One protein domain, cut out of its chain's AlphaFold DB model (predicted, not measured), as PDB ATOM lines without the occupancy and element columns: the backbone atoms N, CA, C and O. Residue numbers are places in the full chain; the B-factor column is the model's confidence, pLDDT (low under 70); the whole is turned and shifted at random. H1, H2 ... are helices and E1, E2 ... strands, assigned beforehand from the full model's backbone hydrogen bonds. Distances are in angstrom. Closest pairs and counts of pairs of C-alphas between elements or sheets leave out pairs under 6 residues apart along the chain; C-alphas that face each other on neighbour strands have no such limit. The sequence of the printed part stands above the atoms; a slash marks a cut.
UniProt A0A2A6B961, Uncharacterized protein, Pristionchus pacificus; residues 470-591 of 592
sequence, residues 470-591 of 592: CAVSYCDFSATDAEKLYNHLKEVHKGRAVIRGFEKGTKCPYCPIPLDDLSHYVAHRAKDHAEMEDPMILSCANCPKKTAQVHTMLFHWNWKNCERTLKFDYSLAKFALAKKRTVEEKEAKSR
ATOM      1  N   CYS A 470     164.854 152.620 156.025       92.00
ATOM      2  CA  CYS A 470     165.759 153.616 155.463       92.00
ATOM      3  C   CYS A 470     166.718 152.972 154.451       92.00
ATOM      4  O   CYS A 470     167.339 151.950 154.732       92.00
ATOM      5  N   ALA A 471     166.856 153.591 153.276       89.88
ATOM      6  CA  ALA A 471     167.759 153.133 152.216       89.88
ATOM      7  C   ALA A 471     169.251 153.406 152.515       89.88
ATOM      8  O   ALA A 471     170.118 153.063 151.715       89.88
ATOM      9  N   VAL A 472     169.562 154.047 153.647       87.62
ATOM     10  CA  VAL A 472     170.932 154.364 154.062       87.62
ATOM     11  C   VAL A 472     171.470 153.243 154.953       87.62
ATOM     12  O   VAL A 472     170.963 153.021 156.048       87.62
ATOM     13  N   SER A 473     172.526 152.567 154.499       85.06
ATOM     14  CA  SER A 473     173.049 151.310 155.063       85.06
ATOM     15  C   SER A 473     173.441 151.345 156.547       85.06
ATOM     16  O   SER A 473     173.360 150.323 157.220       85.06
ATOM     17  N   TYR A 474     173.843 152.505 157.071       84.75
ATOM     18  CA  TYR A 474     174.182 152.707 158.487       84.75
ATOM     19  C   TYR A 474     172.997 153.178 159.350       84.75
ATOM     20  O   TYR A 474     173.197 153.593 160.490       84.75
ATOM     21  N   CYS A 475     171.767 153.163 158.830       88.06
ATOM     22  CA  CYS A 475     170.586 153.660 159.527       88.06
ATOM     23  C   CYS A 475     169.598 152.533 159.856       88.06
ATOM     24  O   CYS A 475     169.037 151.902 158.966       88.06
ATOM     25  N   ASP A 476     169.330 152.322 161.145       89.25
ATOM     26  CA  ASP A 476     168.378 151.320 161.643       89.25
ATOM     27  C   ASP A 476     166.932 151.843 161.764       89.25
ATOM     28  O   ASP A 476     166.122 151.280 162.500       89.25
ATOM     29  N   PHE A 477     166.589 152.923 161.052       91.81
ATOM     30  CA  PHE A 477     165.232 153.471 161.033       91.81
ATOM     31  C   PHE A 477     164.310 152.709 160.071       91.81
ATOM     32  O   PHE A 477     164.647 152.479 158.905       91.81
ATOM     33  N   SER A 478     163.101 152.400 160.533       92.38
ATOM     34  CA  SER A 478     162.002 151.887 159.716       92.38
ATOM     35  C   SER A 478     160.673 152.518 160.132       92.38
ATOM     36  O   SER A 478     160.434 152.790 161.308       92.38
ATOM     37  N   ALA A 479     159.793 152.741 159.158       93.19
ATOM     38  CA  ALA A 479     158.437 153.225 159.380       93.19
ATOM     39  C   ALA A 479     157.462 152.513 158.436       93.19
ATOM     40  O   ALA A 479     157.763 152.284 157.268       93.19
ATOM     41  N   THR A 480     156.263 152.188 158.917       92.81
ATOM     42  CA  THR A 480     155.146 151.793 158.037       92.81
ATOM     43  C   THR A 480     154.706 152.966 157.154       92.81
ATOM     44  O   THR A 480     154.377 152.798 155.985       92.81
ATOM     45  N   ASP A 481     154.768 154.171 157.711       94.50
ATOM     46  CA  ASP A 481     154.398 155.440 157.092       94.50
ATOM     47  C   ASP A 481     155.528 156.007 156.207       94.50
ATOM     48  O   ASP A 481     156.627 156.317 156.683       94.50
ATOM     49  N   ALA A 482     155.237 156.169 154.913       91.12
ATOM     50  CA  ALA A 482     156.168 156.700 153.923       91.12
ATOM     51  C   ALA A 482     156.493 158.195 154.117       91.12
ATOM     52  O   ALA A 482     157.607 158.613 153.800       91.12
ATOM     53  N   GLU A 483     155.584 159.001 154.677       92.00
ATOM     54  CA  GLU A 483     155.854 160.413 154.971       92.00
ATOM     55  C   GLU A 483     156.849 160.536 156.130       92.00
ATOM     56  O   GLU A 483     157.803 161.315 156.064       92.00
ATOM     57  N   LYS A 484     156.704 159.696 157.165       92.19
ATOM     58  CA  LYS A 484     157.698 159.596 158.248       92.19
ATOM     59  C   LYS A 484     159.062 159.149 157.725       92.19
ATOM     60  O   LYS A 484     160.073 159.686 158.176       92.19
ATOM     61  N   LEU A 485     159.115 158.230 156.755       93.25
ATOM     62  CA  LEU A 485     160.379 157.828 156.132       93.25
ATOM     63  C   LEU A 485     161.003 158.944 155.278       93.25
ATOM     64  O   LEU A 485     162.209 159.178 155.365       93.25
ATOM     65  N   TYR A 486     160.203 159.671 154.498       90.25
ATOM     66  CA  TYR A 486     160.672 160.816 153.716       90.25
ATOM     67  C   TYR A 486     161.196 161.946 154.614       90.25
ATOM     68  O   TYR A 486     162.300 162.447 154.401       90.25
ATOM     69  N   ASN A 487     160.457 162.296 155.671       89.31
ATOM     70  CA  ASN A 487     160.892 163.276 156.665       89.31
ATOM     71  C   ASN A 487     162.153 162.803 157.413       89.31
ATOM     72  O   ASN A 487     163.068 163.597 157.620       89.31
ATOM     73  N   HIS A 488     162.273 161.510 157.736       91.25
ATOM     74  CA  HIS A 488     163.507 160.934 158.275       91.25
ATOM     75  C   HIS A 488     164.700 161.120 157.318       91.25
ATOM     76  O   HIS A 488     165.727 161.658 157.728       91.25
ATOM     77  N   LEU A 489     164.574 160.748 156.039       89.94
ATOM     78  CA  LEU A 489     165.633 160.942 155.038       89.94
ATOM     79  C   LEU A 489     166.027 162.426 154.916       89.94
ATOM     80  O   LEU A 489     167.213 162.764 154.930       89.94
ATOM     81  N   LYS A 490     165.026 163.313 154.868       87.25
ATOM     82  CA  LYS A 490     165.175 164.767 154.738       87.25
ATOM     83  C   LYS A 490     165.828 165.439 155.948       87.25
ATOM     84  O   LYS A 490     166.556 166.403 155.744       87.25
ATOM     85  N   GLU A 491     165.587 164.978 157.175       85.44
ATOM     86  CA  GLU A 491     166.109 165.622 158.395       85.44
ATOM     87  C   GLU A 491     167.340 164.912 158.985       85.44
ATOM     88  O   GLU A 491     168.170 165.554 159.629       85.44
ATOM     89  N   VAL A 492     167.515 163.606 158.745       82.81
ATOM     90  CA  VAL A 492     168.664 162.827 159.246       82.81
ATOM     91  C   VAL A 492     169.811 162.778 158.232       82.81
ATOM     92  O   VAL A 492     170.968 162.971 158.612       82.81
ATOM     93  N   HIS A 493     169.513 162.593 156.941       84.19
ATOM     94  CA  HIS A 493     170.519 162.285 155.910       84.19
ATOM     95  C   HIS A 493     170.776 163.409 154.888       84.19
ATOM     96  O   HIS A 493     171.595 163.234 153.986       84.19
ATOM     97  N   LYS A 494     170.149 164.586 155.049       78.06
ATOM     98  CA  LYS A 494     170.279 165.749 154.141       78.06
ATOM     99  C   LYS A 494     171.715 166.182 153.840       78.06
ATOM    100  O   LYS A 494     171.991 166.699 152.764       78.06
ATOM    101  N   GLY A 495     172.612 166.018 154.809       66.19
ATOM    102  CA  GLY A 495     174.041 166.239 154.641       66.19
ATOM    103  C   GLY A 495     174.791 164.916 154.719       66.19
ATOM    104  O   GLY A 495     174.684 164.212 155.724       66.19
ATOM    105  N   ARG A 496     175.636 164.628 153.718       60.00
ATOM    106  CA  ARG A 496     176.626 163.527 153.729       60.00
ATOM    107  C   ARG A 496     177.784 163.790 154.714       60.00
ATOM    108  O   ARG A 496     178.948 163.555 154.405       60.00
ATOM    109  N   ALA A 497     177.486 164.342 155.887       56.62
ATOM    110  CA  ALA A 497     178.477 164.690 156.892       56.62
ATOM    111  C   ALA A 497     178.947 163.417 157.611       56.62
ATOM    112  O   ALA A 497     178.233 162.857 158.450       56.62
ATOM    113  N   VAL A 498     180.149 162.986 157.219       65.12
ATOM    114  CA  VAL A 498     180.863 161.785 157.671       65.12
ATOM    115  C   VAL A 498     180.810 161.646 159.193       65.12
ATOM    116  O   VAL A 498     181.088 162.594 159.931       65.12
ATOM    117  N   ILE A 499     180.451 160.450 159.654       73.12
ATOM    118  CA  ILE A 499     180.473 160.080 161.070       73.12
ATOM    119  C   ILE A 499     181.937 159.853 161.457       73.12
ATOM    120  O   ILE A 499     182.651 159.119 160.777       73.12
ATOM    121  N   ARG A 500     182.398 160.518 162.517       69.00
ATOM    122  CA  ARG A 500     183.782 160.455 163.002       69.00
ATOM    123  C   ARG A 500     183.889 159.477 164.175       69.00
ATOM    124  O   ARG A 500     182.891 159.110 164.794       69.00
ATOM    125  N   GLY A 501     185.102 159.020 164.474       68.69
ATOM    126  CA  GLY A 501     185.362 158.128 165.610       68.69
ATOM    127  C   GLY A 501     184.768 156.717 165.508       68.69
ATOM    128  O   GLY A 501     184.852 155.973 166.477       68.69
ATOM    129  N   PHE A 502     184.191 156.322 164.365       83.06
ATOM    130  CA  PHE A 502     184.061 154.902 164.038       83.06
ATOM    131  C   PHE A 502     185.334 154.485 163.302       83.06
ATOM    132  O   PHE A 502     185.487 154.747 162.110       83.06
ATOM    133  N   GLU A 503     186.278 153.903 164.031       85.44
ATOM    134  CA  GLU A 503     187.561 153.474 163.475       85.44
ATOM    135  C   GLU A 503     187.417 152.085 162.842       85.44
ATOM    136  O   GLU A 503     186.795 151.189 163.423       85.44
ATOM    137  N   LYS A 504     187.994 151.881 161.652       87.06
ATOM    138  CA  LYS A 504     187.996 150.563 161.005       87.06
ATOM    139  C   LYS A 504     188.731 149.558 161.896       87.06
ATOM    140  O   LYS A 504     189.869 149.788 162.290       87.06
ATOM    141  N   GLY A 505     188.077 148.436 162.186       89.62
ATOM    142  CA  GLY A 505     188.554 147.436 163.141       89.62
ATOM    143  C   GLY A 505     187.949 147.569 164.542       89.62
ATOM    144  O   GLY A 505     188.227 146.718 165.390       89.62
ATOM    145  N   THR A 506     187.089 148.567 164.793       92.25
ATOM    146  CA  THR A 506     186.302 148.662 166.035       92.25
ATOM    147  C   THR A 506     185.543 147.355 166.258       92.25
ATOM    148  O   THR A 506     184.744 146.943 165.419       92.25
ATOM    149  N   LYS A 507     185.790 146.675 167.381       94.69
ATOM    150  CA  LYS A 507     185.147 145.385 167.671       94.69
ATOM    151  C   LYS A 507     183.695 145.581 168.083       94.69
ATOM    152  O   LYS A 507     183.383 146.520 168.825       94.69
ATOM    153  N   CYS A 508     182.830 144.667 167.646       94.31
ATOM    154  CA  CYS A 508     181.437 144.627 168.073       94.31
ATOM    155  C   CYS A 508     181.339 144.622 169.617       94.31
ATOM    156  O   CYS A 508     182.104 143.920 170.280       94.31
ATOM    157  N   PRO A 509     180.400 145.363 170.234       93.50
ATOM    158  CA  PRO A 509     180.209 145.324 171.688       93.50
ATOM    159  C   PRO A 509     179.823 143.941 172.226       93.50
ATOM    160  O   PRO A 509     180.004 143.665 173.412       93.50
ATOM    161  N   TYR A 510     179.287 143.084 171.355       93.50
ATOM    162  CA  TYR A 510     178.655 141.816 171.697       93.50
ATOM    163  C   TYR A 510     179.467 140.571 171.296       93.50
ATOM    164  O   TYR A 510     179.206 139.482 171.804       93.50
ATOM    165  N   CYS A 511     180.458 140.695 170.411       94.88
ATOM    166  CA  CYS A 511     181.285 139.576 169.954       94.88
ATOM    167  C   CYS A 511     182.673 140.072 169.481       94.88
ATOM    168  O   CYS A 511     182.850 141.270 169.278       94.88
ATOM    169  N   PRO A 512     183.688 139.203 169.302       95.12
ATOM    170  CA  PRO A 512     185.048 139.651 168.982       95.12
ATOM    171  C   PRO A 512     185.243 140.148 167.536       95.12
ATOM    172  O   PRO A 512     186.359 140.547 167.198       95.12
ATOM    173  N   ILE A 513     184.203 140.118 166.692       96.31
ATOM    174  CA  ILE A 513     184.277 140.454 165.263       96.31
ATOM    175  C   ILE A 513     184.647 141.942 165.079       96.31
ATOM    176  O   ILE A 513     183.998 142.808 165.678       96.31
ATOM    177  N   PRO A 514     185.681 142.262 164.272       95.94
ATOM    178  CA  PRO A 514     186.014 143.632 163.894       95.94
ATOM    179  C   PRO A 514     185.028 144.167 162.848       95.94
ATOM    180  O   PRO A 514     184.600 143.439 161.955       95.94
ATOM    181  N   LEU A 515     184.696 145.453 162.942       93.94
ATOM    182  CA  LEU A 515     183.742 146.125 162.062       93.94
ATOM    183  C   LEU A 515     184.463 147.164 161.197       93.94
ATOM    184  O   LEU A 515     185.302 147.920 161.691       93.94
ATOM    185  N   ASP A 516     184.134 147.214 159.908       90.56
ATOM    186  CA  ASP A 516     184.728 148.172 158.967       90.56
ATOM    187  C   ASP A 516     184.156 149.580 159.130       90.56
ATOM    188  O   ASP A 516     184.905 150.555 159.162       90.56
ATOM    189  N   ASP A 517     182.830 149.676 159.225       90.56
ATOM    190  CA  ASP A 517     182.080 150.920 159.332       90.56
ATOM    191  C   ASP A 517     180.764 150.722 160.116       90.56
ATOM    192  O   ASP A 517     180.415 149.624 160.568       90.56
ATOM    193  N   LEU A 518     179.997 151.806 160.260       89.00
ATOM    194  CA  LEU A 518     178.707 151.777 160.947       89.00
ATOM    195  C   LEU A 518     177.615 151.025 160.152       89.00
ATOM    196  O   LEU A 518     176.651 150.555 160.756       89.00
ATOM    197  N   SER A 519     177.764 150.858 158.832       89.81
ATOM    198  CA  SER A 519     176.889 149.998 158.020       89.81
ATOM    199  C   SER A 519     177.095 148.524 158.369       89.81
ATOM    200  O   SER A 519     176.126 147.812 158.635       89.81
ATOM    201  N   HIS A 520     178.356 148.083 158.443       92.88
ATOM    202  CA  HIS A 520     178.737 146.751 158.901       92.88
ATOM    203  C   HIS A 520     178.217 146.534 160.332       92.88
ATOM    204  O   HIS A 520     177.557 145.527 160.572       92.88
ATOM    205  N   TYR A 521     178.366 147.500 161.252       92.81
ATOM    206  CA  TYR A 521     177.763 147.405 162.593       92.81
ATOM    207  C   TYR A 521     176.245 147.144 162.566       92.81
ATOM    208  O   TYR A 521     175.778 146.220 163.236       92.81
ATOM    209  N   VAL A 522     175.469 147.930 161.807       91.94
ATOM    210  CA  VAL A 522     174.004 147.777 161.741       91.94
ATOM    211  C   VAL A 522     173.613 146.432 161.128       91.94
ATOM    212  O   VAL A 522     172.771 145.735 161.695       91.94
ATOM    213  N   ALA A 523     174.249 146.031 160.025       91.94
ATOM    214  CA  ALA A 523     173.982 144.756 159.361       91.94
ATOM    215  C   ALA A 523     174.350 143.547 160.241       91.94
ATOM    216  O   ALA A 523     173.557 142.617 160.371       91.94
ATOM    217  N   HIS A 524     175.515 143.582 160.893       94.44
ATOM    218  CA  HIS A 524     175.976 142.544 161.814       94.44
ATOM    219  C   HIS A 524     175.071 142.435 163.049       94.44
ATOM    220  O   HIS A 524     174.604 141.341 163.363       94.44
ATOM    221  N   ARG A 525     174.722 143.555 163.705       92.50
ATOM    222  CA  ARG A 525     173.764 143.560 164.828       92.50
ATOM    223  C   ARG A 525     172.413 142.971 164.413       92.50
ATOM    224  O   ARG A 525     171.882 142.129 165.129       92.50
ATOM    225  N   ALA A 526     171.887 143.359 163.250       90.75
ATOM    226  CA  ALA A 526     170.602 142.875 162.744       90.75
ATOM    227  C   ALA A 526     170.607 141.405 162.272       90.75
ATOM    228  O   ALA A 526     169.534 140.826 162.114       90.75
ATOM    229  N   LYS A 527     171.782 140.808 162.037       94.44
ATOM    230  CA  LYS A 527     171.945 139.412 161.601       94.44
ATOM    231  C   LYS A 527     172.293 138.477 162.759       94.44
ATOM    232  O   LYS A 527     171.619 137.476 162.964       94.44
ATOM    233  N   ASP A 528     173.346 138.807 163.499       94.25
ATOM    234  CA  ASP A 528     173.994 137.902 164.454       94.25
ATOM    235  C   ASP A 528     173.603 138.211 165.917       94.25
ATOM    236  O   ASP A 528     173.867 137.412 166.817       94.25
ATOM    237  N   HIS A 529     172.954 139.358 166.172       91.94
ATOM    238  CA  HIS A 529     172.555 139.823 167.512       91.94
ATOM    239  C   HIS A 529     171.094 140.314 167.594       91.94
ATOM    240  O   HIS A 529     170.737 141.024 168.531       91.94
ATOM    241  N   ALA A 530     170.235 139.906 166.651       89.00
ATOM    242  CA  ALA A 530     168.847 140.375 166.525       89.00
ATOM    243  C   ALA A 530     167.959 140.123 167.764       89.00
ATOM    244  O   ALA A 530     167.009 140.861 168.001       89.00
ATOM    245  N   GLU A 531     168.267 139.087 168.548       86.31
ATOM    246  CA  GLU A 531     167.537 138.705 169.768       86.31
ATOM    247  C   GLU A 531     167.931 139.518 171.009       86.31
ATOM    248  O   GLU A 531     167.309 139.381 172.062       86.31
ATOM    249  N   MET A 532     169.007 140.307 170.943       83.44
ATOM    250  CA  MET A 532     169.494 141.024 172.116       83.44
ATOM    251  C   MET A 532     168.723 142.328 172.286       83.44
ATOM    252  O   MET A 532     168.932 143.277 171.534       83.44
ATOM    253  N   GLU A 533     167.855 142.369 173.305       80.44
ATOM    254  CA  GLU A 533     167.278 143.609 173.837       80.44
ATOM    255  C   GLU A 533     168.378 144.668 173.937       80.44
ATOM    256  O   GLU A 533     169.352 144.457 174.658       80.44
ATOM    257  N   ASP A 534     168.241 145.789 173.231       70.19
ATOM    258  CA  ASP A 534     169.314 146.777 173.152       70.19
ATOM    259  C   ASP A 534     169.534 147.498 174.502       70.19
ATOM    260  O   ASP A 534     168.755 148.394 174.858       70.19
ATOM    261  N   PRO A 535     170.632 147.236 175.243       77.25
ATOM    262  CA  PRO A 535     171.168 148.248 176.142       77.25
ATOM    263  C   PRO A 535     171.452 149.542 175.366       77.25
ATOM    264  O   PRO A 535     171.728 149.530 174.165       77.25
ATOM    265  N   MET A 536     171.481 150.681 176.062       89.12
ATOM    266  CA  MET A 536     171.870 151.962 175.456       89.12
ATOM    267  C   MET A 536     173.396 152.054 175.251       89.12
ATOM    268  O   MET A 536     174.070 152.887 175.857       89.12
ATOM    269  N   ILE A 537     173.948 151.147 174.438       92.31
ATOM    270  CA  ILE A 537     175.386 151.001 174.169       92.31
ATOM    271  C   ILE A 537     175.951 152.067 173.241       92.31
ATOM    272  O   ILE A 537     177.156 152.305 173.269       92.31
ATOM    273  N   LEU A 538     175.119 152.715 172.428       93.31
ATOM    274  CA  LEU A 538     175.559 153.819 171.588       93.31
ATOM    275  C   LEU A 538     175.608 155.069 172.458       93.31
ATOM    276  O   LEU A 538     174.585 155.517 172.973       93.31
ATOM    277  N   SER A 539     176.790 155.650 172.622       94.19
ATOM    278  CA  SER A 539     176.982 156.890 173.374       94.19
ATOM    279  C   SER A 539     177.610 157.968 172.498       94.19
ATOM    280  O   SER A 539     178.480 157.694 171.670       94.19
ATOM    281  N   CYS A 540     177.154 159.207 172.665       93.94
ATOM    282  CA  CYS A 540     177.821 160.355 172.073       93.94
ATOM    283  C   CYS A 540     179.129 160.602 172.832       93.94
ATOM    284  O   CYS A 540     179.131 160.683 174.059       93.94
ATOM    285  N   ALA A 541     180.248 160.761 172.127       92.44
ATOM    286  CA  ALA A 541     181.532 161.034 172.767       92.44
ATOM    287  C   ALA A 541     181.585 162.389 173.489       92.44
ATOM    288  O   ALA A 541     182.429 162.562 174.369       92.44
ATOM    289  N   ASN A 542     180.705 163.315 173.091       93.00
ATOM    290  CA  ASN A 542     180.758 164.743 173.398       93.00
ATOM    291  C   ASN A 542     179.641 165.222 174.347       93.00
ATOM    292  O   ASN A 542     179.627 166.384 174.744       93.00
ATOM    293  N   CYS A 543     178.691 164.360 174.724       94.62
ATOM    294  CA  CYS A 543     177.671 164.667 175.734       94.62
ATOM    295  C   CYS A 543     177.119 163.370 176.365       94.62
ATOM    296  O   CYS A 543     177.247 162.308 175.758       94.62
ATOM    297  N   PRO A 544     176.441 163.405 177.530       94.62
ATOM    298  CA  PRO A 544     175.971 162.196 178.225       94.62
ATOM    299  C   PRO A 544     174.792 161.465 177.542       94.62
ATOM    300  O   PRO A 544     174.134 160.633 178.168       94.62
ATOM    301  N   LYS A 545     174.478 161.759 176.272       95.12
ATOM    302  CA  LYS A 545     173.390 161.100 175.542       95.12
ATOM    303  C   LYS A 545     173.794 159.680 175.142       95.12
ATOM    304  O   LYS A 545     174.744 159.483 174.384       95.12
ATOM    305  N   LYS A 546     173.008 158.706 175.604       95.00
ATOM    306  CA  LYS A 546     173.042 157.310 175.152       95.00
ATOM    307  C   LYS A 546     171.763 156.942 174.389       95.00
ATOM    308  O   LYS A 546     170.710 157.550 174.622       95.00
ATOM    309  N   THR A 547     171.857 155.978 173.475       94.56
ATOM    310  CA  THR A 547     170.746 155.396 172.704       94.56
ATOM    311  C   THR A 547     170.971 153.897 172.475       94.56
ATOM    312  O   THR A 547     172.093 153.399 172.544       94.56
ATOM    313  N   ALA A 548     169.885 153.171 172.211       91.44
ATOM    314  CA  ALA A 548     169.915 151.807 171.679       91.44
ATOM    315  C   ALA A 548     170.187 151.804 170.162       91.44
ATOM    316  O   ALA A 548     171.017 151.058 169.652       91.44
ATOM    317  N   GLN A 549     169.482 152.687 169.452       91.12
ATOM    318  CA  GLN A 549     169.389 152.708 167.996       91.12
ATOM    319  C   GLN A 549     170.285 153.788 167.380       91.12
ATOM    320  O   GLN A 549     170.487 154.866 167.960       91.12
ATOM    321  N   VAL A 550     170.819 153.493 166.195       90.88
ATOM    322  CA  VAL A 550     171.770 154.351 165.476       90.88
ATOM    323  C   VAL A 550     171.085 155.613 164.971       90.88
ATOM    324  O   VAL A 550     171.607 156.707 165.179       90.88
ATOM    325  N   HIS A 551     169.890 155.505 164.386       90.19
ATOM    326  CA  HIS A 551     169.181 156.672 163.857       90.19
ATOM    327  C   HIS A 551     168.872 157.721 164.941       90.19
ATOM    328  O   HIS A 551     168.891 158.921 164.668       90.19
ATOM    329  N   THR A 552     168.648 157.293 166.189       91.62
ATOM    330  CA  THR A 552     168.438 158.196 167.329       91.62
ATOM    331  C   THR A 552     169.714 158.977 167.674       91.62
ATOM    332  O   THR A 552     169.632 160.130 168.101       91.62
ATOM    333  N   MET A 553     170.892 158.381 167.458       92.38
ATOM    334  CA  MET A 553     172.186 159.055 167.611       92.38
ATOM    335  C   MET A 553     172.462 160.022 166.446       92.38
ATOM    336  O   MET A 553     172.878 161.154 166.684       92.38
ATOM    337  N   LEU A 554     172.137 159.630 165.204       89.62
ATOM    338  CA  LEU A 554     172.209 160.521 164.035       89.62
ATOM    339  C   LEU A 554     171.340 161.775 164.233       89.62
ATOM    340  O   LEU A 554     171.797 162.899 164.022       89.62
ATOM    341  N   PHE A 555     170.101 161.587 164.697       89.25
ATOM    342  CA  PHE A 555     169.177 162.677 165.008       89.25
ATOM    343  C   PHE A 555     169.717 163.581 166.127       89.25
ATOM    344  O   PHE A 555     169.679 164.804 166.002       89.25
ATOM    345  N   HIS A 556     170.288 162.999 167.188       92.12
ATOM    346  CA  HIS A 556     170.937 163.755 168.261       92.12
ATOM    347  C   HIS A 556     172.060 164.675 167.744       92.12
ATOM    348  O   HIS A 556     172.079 165.855 168.108       92.12
ATOM    349  N   TRP A 557     172.954 164.173 166.884       90.00
ATOM    350  CA  TRP A 557     174.026 164.985 166.299       90.00
ATOM    351  C   TRP A 557     173.477 166.122 165.424       90.00
ATOM    352  O   TRP A 557     173.932 167.259 165.561       90.00
ATOM    353  N   ASN A 558     172.462 165.857 164.592       86.31
ATOM    354  CA  ASN A 558     171.829 166.883 163.752       86.31
ATOM    355  C   ASN A 558     171.112 167.976 164.572       86.31
ATOM    356  O   ASN A 558     171.106 169.129 164.159       86.31
ATOM    357  N   TRP A 559     170.509 167.641 165.720       81.56
ATOM    358  CA  TRP A 559     169.702 168.582 166.518       81.56
ATOM    359  C   TRP A 559     170.458 169.370 167.590       81.56
ATOM    360  O   TRP A 559     169.948 170.382 168.073       81.56
ATOM    361  N   LYS A 560     171.630 168.903 168.036       78.00
ATOM    362  CA  LYS A 560     172.378 169.543 169.137       78.00
ATOM    363  C   LYS A 560     173.724 170.134 168.732       78.00
ATOM    364  O   LYS A 560     174.440 170.607 169.608       78.00
ATOM    365  N   ASN A 561     174.068 170.111 167.440       79.94
ATOM    366  CA  ASN A 561     175.400 170.461 166.929       79.94
ATOM    367  C   ASN A 561     176.539 169.710 167.648       79.94
ATOM    368  O   ASN A 561     177.686 170.150 167.644       79.94
ATOM    369  N   CYS A 562     176.233 168.565 168.268       89.56
ATOM    370  CA  CYS A 562     177.238 167.713 168.881       89.56
ATOM    371  C   CYS A 562     178.055 167.061 167.765       89.56
ATOM    372  O   CYS A 562     177.487 166.445 166.861       89.56
ATOM    373  N   GLU A 563     179.380 167.189 167.834       87.31
ATOM    374  CA  GLU A 563     180.270 166.553 166.867       87.31
ATOM    375  C   GLU A 563     180.002 165.036 166.825       87.31
ATOM    376  O   GLU A 563     179.802 164.394 167.863       87.31
ATOM    377  N   ARG A 564     179.971 164.505 165.592       86.81
ATOM    378  CA  ARG A 564     179.505 163.172 165.173       86.81
ATOM    379  C   ARG A 564     180.434 162.031 165.591       86.81
ATOM    380  O   ARG A 564     180.780 161.196 164.762       86.81
ATOM    381  N   THR A 565     180.857 162.022 166.846       89.50
ATOM    382  CA  THR A 565     181.843 161.088 167.386       89.50
ATOM    383  C   THR A 565     181.127 160.064 168.264       89.50
ATOM    384  O   THR A 565     180.511 160.412 169.277       89.50
ATOM    385  N   LEU A 566     181.155 158.797 167.845       92.00
ATOM    386  CA  LEU A 566     180.489 157.676 168.521       92.00
ATOM    387  C   LEU A 566     181.427 156.999 169.530       92.00
ATOM    388  O   LEU A 566     182.626 156.902 169.293       92.00
ATOM    389  N   LYS A 567     180.880 156.481 170.635       93.31
ATOM    390  CA  LYS A 567     181.564 155.542 171.540       93.31
ATOM    391  C   LYS A 567     180.630 154.398 171.927       93.31
ATOM    392  O   LYS A 567     179.451 154.629 172.204       93.31
ATOM    393  N   PHE A 568     181.167 153.183 171.998       93.62
ATOM    394  CA  PHE A 568     180.451 152.004 172.482       93.62
ATOM    395  C   PHE A 568     180.631 151.811 173.995       93.62
ATOM    396  O   PHE A 568     181.754 151.764 174.498       93.62
ATOM    397  N   ASP A 569     179.528 151.640 174.724       93.81
ATOM    398  CA  ASP A 569     179.545 151.268 176.141       93.81
ATOM    399  C   ASP A 569     179.711 149.746 176.300       93.81
ATOM    400  O   ASP A 569     178.762 148.992 176.528       93.81
ATOM    401  N   TYR A 570     180.954 149.279 176.168       93.19
ATOM    402  CA  TYR A 570     181.306 147.864 176.321       93.19
ATOM    403  C   TYR A 570     180.940 147.280 177.700       93.19
ATOM    404  O   TYR A 570     180.824 146.060 177.830       93.19
ATOM    405  N   SER A 571     180.735 148.107 178.731       93.12
ATOM    406  CA  SER A 571     180.298 147.651 180.057       93.12
ATOM    407  C   SER A 571     178.819 147.261 180.049       93.12
ATOM    408  O   SER A 571     178.470 146.177 180.520       93.12
ATOM    409  N   LEU A 572     177.958 148.087 179.443       91.12
ATOM    410  CA  LEU A 572     176.548 147.741 179.226       91.12
ATOM    411  C   LEU A 572     176.387 146.537 178.285       91.12
ATOM    412  O   LEU A 572     175.543 145.676 178.532       91.12
ATOM    413  N   ALA A 573     177.225 146.425 177.251       91.06
ATOM    414  CA  ALA A 573     177.187 145.289 176.329       91.06
ATOM    415  C   ALA A 573     177.557 143.955 177.010       91.06
ATOM    416  O   ALA A 573     176.862 142.953 176.833       91.06
ATOM    417  N   LYS A 574     178.590 143.951 177.868       92.44
ATOM    418  CA  LYS A 574     178.943 142.793 178.713       92.44
ATOM    419  C   LYS A 574     177.808 142.393 179.659       92.44
ATOM    420  O   LYS A 574     177.581 141.201 179.854       92.44
ATOM    421  N   PHE A 575     177.081 143.362 180.221       92.31
ATOM    422  CA  PHE A 575     175.921 143.084 181.071       92.31
ATOM    423  C   PHE A 575     174.766 142.439 180.286       92.31
ATOM    424  O   PHE A 575     174.186 141.461 180.757       92.31
ATOM    425  N   ALA A 576     174.472 142.912 179.070       90.31
ATOM    426  CA  ALA A 576     173.459 142.302 178.203       90.31
ATOM    427  C   ALA A 576     173.823 140.860 177.794       90.31
ATOM    428  O   ALA A 576     172.989 139.962 177.909       90.31
ATOM    429  N   LEU A 577     175.087 140.606 177.427       91.19
ATOM    430  CA  LEU A 577     175.595 139.252 177.166       91.19
ATOM    431  C   LEU A 577     175.456 138.325 178.382       91.19
ATOM    432  O   LEU A 577     175.046 137.173 178.241       91.19
ATOM    433  N   ALA A 578     175.786 138.818 179.580       93.50
ATOM    434  CA  ALA A 578     175.614 138.060 180.817       93.50
ATOM    435  C   ALA A 578     174.130 137.752 181.079       93.50
ATOM    436  O   ALA A 578     173.791 136.604 181.367       93.50
ATOM    437  N   LYS A 579     173.235 138.737 180.894       92.62
ATOM    438  CA  LYS A 579     171.782 138.538 180.992       92.62
ATOM    439  C   LYS A 579     171.317 137.434 180.038       92.62
ATOM    440  O   LYS A 579     170.685 136.495 180.519       92.62
ATOM    441  N   LYS A 580     171.674 137.486 178.742       91.50
ATOM    442  CA  LYS A 580     171.255 136.466 177.758       91.50
ATOM    443  C   LYS A 580     171.689 135.062 178.181       91.50
ATOM    444  O   LYS A 580     170.837 134.186 178.304       91.50
ATOM    445  N   ARG A 581     172.963 134.884 178.552       93.81
ATOM    446  CA  ARG A 581     173.490 133.596 179.042       93.81
ATOM    447  C   ARG A 581     172.716 133.057 180.247       93.81
ATOM    448  O   ARG A 581     172.409 131.874 180.282       93.81
ATOM    449  N   THR A 582     172.339 133.909 181.206       95.25
ATOM    450  CA  THR A 582     171.536 133.468 182.368       95.25
ATOM    451  C   THR A 582     170.079 133.124 182.038       95.25
ATOM    452  O   THR A 582     169.418 132.488 182.859       95.25
ATOM    453  N   VAL A 583     169.557 133.534 180.876       93.94
ATOM    454  CA  VAL A 583     168.253 133.083 180.359       93.94
ATOM    455  C   VAL A 583     168.427 131.762 179.612       93.94
ATOM    456  O   VAL A 583     167.748 130.797 179.944       93.94
ATOM    457  N   GLU A 584     169.402 131.678 178.705       94.25
ATOM    458  CA  GLU A 584     169.747 130.459 177.955       94.25
ATOM    459  C   GLU A 584     170.060 129.276 178.894       94.25
ATOM    460  O   GLU A 584     169.570 128.168 178.687       94.25
ATOM    461  N   GLU A 585     170.799 129.513 179.983       97.00
ATOM    462  CA  GLU A 585     171.098 128.510 181.014       97.00
ATOM    463  C   GLU A 585     169.841 128.054 181.779       97.00
ATOM    464  O   GLU A 585     169.701 126.870 182.092       97.00
ATOM    465  N   LYS A 586     168.905 128.970 182.071       97.00
ATOM    466  CA  LYS A 586     167.635 128.638 182.740       97.00
ATOM    467  C   LYS A 586     166.698 127.867 181.819       97.00
ATOM    468  O   LYS A 586     166.074 126.914 182.269       97.00
ATOM    469  N   GLU A 587     166.626 128.236 180.544       96.31
ATOM    470  CA  GLU A 587     165.874 127.477 179.549       96.31
ATOM    471  C   GLU A 587     166.463 126.084 179.340       96.31
ATOM    472  O   GLU A 587     165.710 125.117 179.322       96.31
ATOM    473  N   ALA A 588     167.790 125.952 179.246       97.06
ATOM    474  CA  ALA A 588     168.446 124.650 179.155       97.06
ATOM    475  C   ALA A 588     168.118 123.768 180.374       97.06
ATOM    476  O   ALA A 588     167.725 122.618 180.202       97.06
ATOM    477  N   LYS A 589     168.181 124.329 181.589       97.62
ATOM    478  CA  LYS A 589     167.794 123.650 182.841       97.62
ATOM    479  C   LYS A 589     166.295 123.354 182.963       97.62
ATOM    480  O   LYS A 589     165.928 122.482 183.733       97.62
ATOM    481  N   SER A 590     165.436 124.062 182.228       97.56
ATOM    482  CA  SER A 590     163.986 123.814 182.171       97.56
ATOM    483  C   SER A 590     163.583 122.825 181.064       97.56
ATOM    484  O   SER A 590     162.394 122.536 180.914       97.56
ATOM    485  N   ARG A 591     164.544 122.348 180.262       96.75
ATOM    486  CA  ARG A 591     164.374 121.314 179.222       96.75
ATOM    487  C   ARG A 591     165.047 119.983 179.608       96.75
ATOM    488  O   ARG A 591     165.067 119.071 178.784       96.75
TER     489      ARG A 591
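This is residues 470 to 591 of the 592 residues of an uncharacterized protein of Pristionchus pacificus (UniProt A0A2A6B961). A loop-rich body holds three short helices and a small two-stranded sheet, E1 and E2, and the long helix H4 runs out from it as an arm, with residues 581 to 591 sticking out. In the body H3 packs on E1, and H1 meets H3 at Val 492. The printed part has 122 residues with four named helices and two named strands, in the order H1 H2 E1 H3 E2 H4; the sheet is antiparallel, and the class is mostly helix, with under half of the residues in named elements. It is compact, with a radius of gyration of the C-alphas of 15.8 A, but elongated, spanning 51 by 32 by 25 A.

Start at E1, residues 538 to 540, and E2, residues 566 to 568, antiparallel neighbours; N 539 and O 567 are within hydrogen-bond range at 2.9 A. The closest C-alphas of E1 and H3, residues 550 to 560, are those of Leu 538 and Val 550, 7.2 A apart. H1, residues 482 to 492, touches H3 at a steep tilt of 56 degrees, the same way; their closest C-alphas, of Val 492 and Phe 555, are 5.8 A apart. H2, residues 518 to 528, is close but not clearly touching H3, with the closest C-alphas, of Val 522 and Val 550, 7.9 A apart. H4, residues 570 to 589, is apart from H1, H2 and H3. In H1, H2 and H3 every O i to N i+4 pair is within hydrogen-bond range; in H4, 15 of 16.

Find C-alpha 482 at (156.168, 156.700, 153.923), where H1 begins its 14.9 A. H2 measures 15.1 A, H3 15.6 A, E1 and E2 6.9 A each. H4 runs 28.5 A to C-alpha 589 at (167.794, 123.650, 182.841).

The C-alphas farthest apart, of Gly 495 and Arg 591, are 52.1 A apart. The printed part has no cut; the link from H1 to H2 is long. Look there for pLDDT under 70, at residues 495 to 498 and 500 to 501.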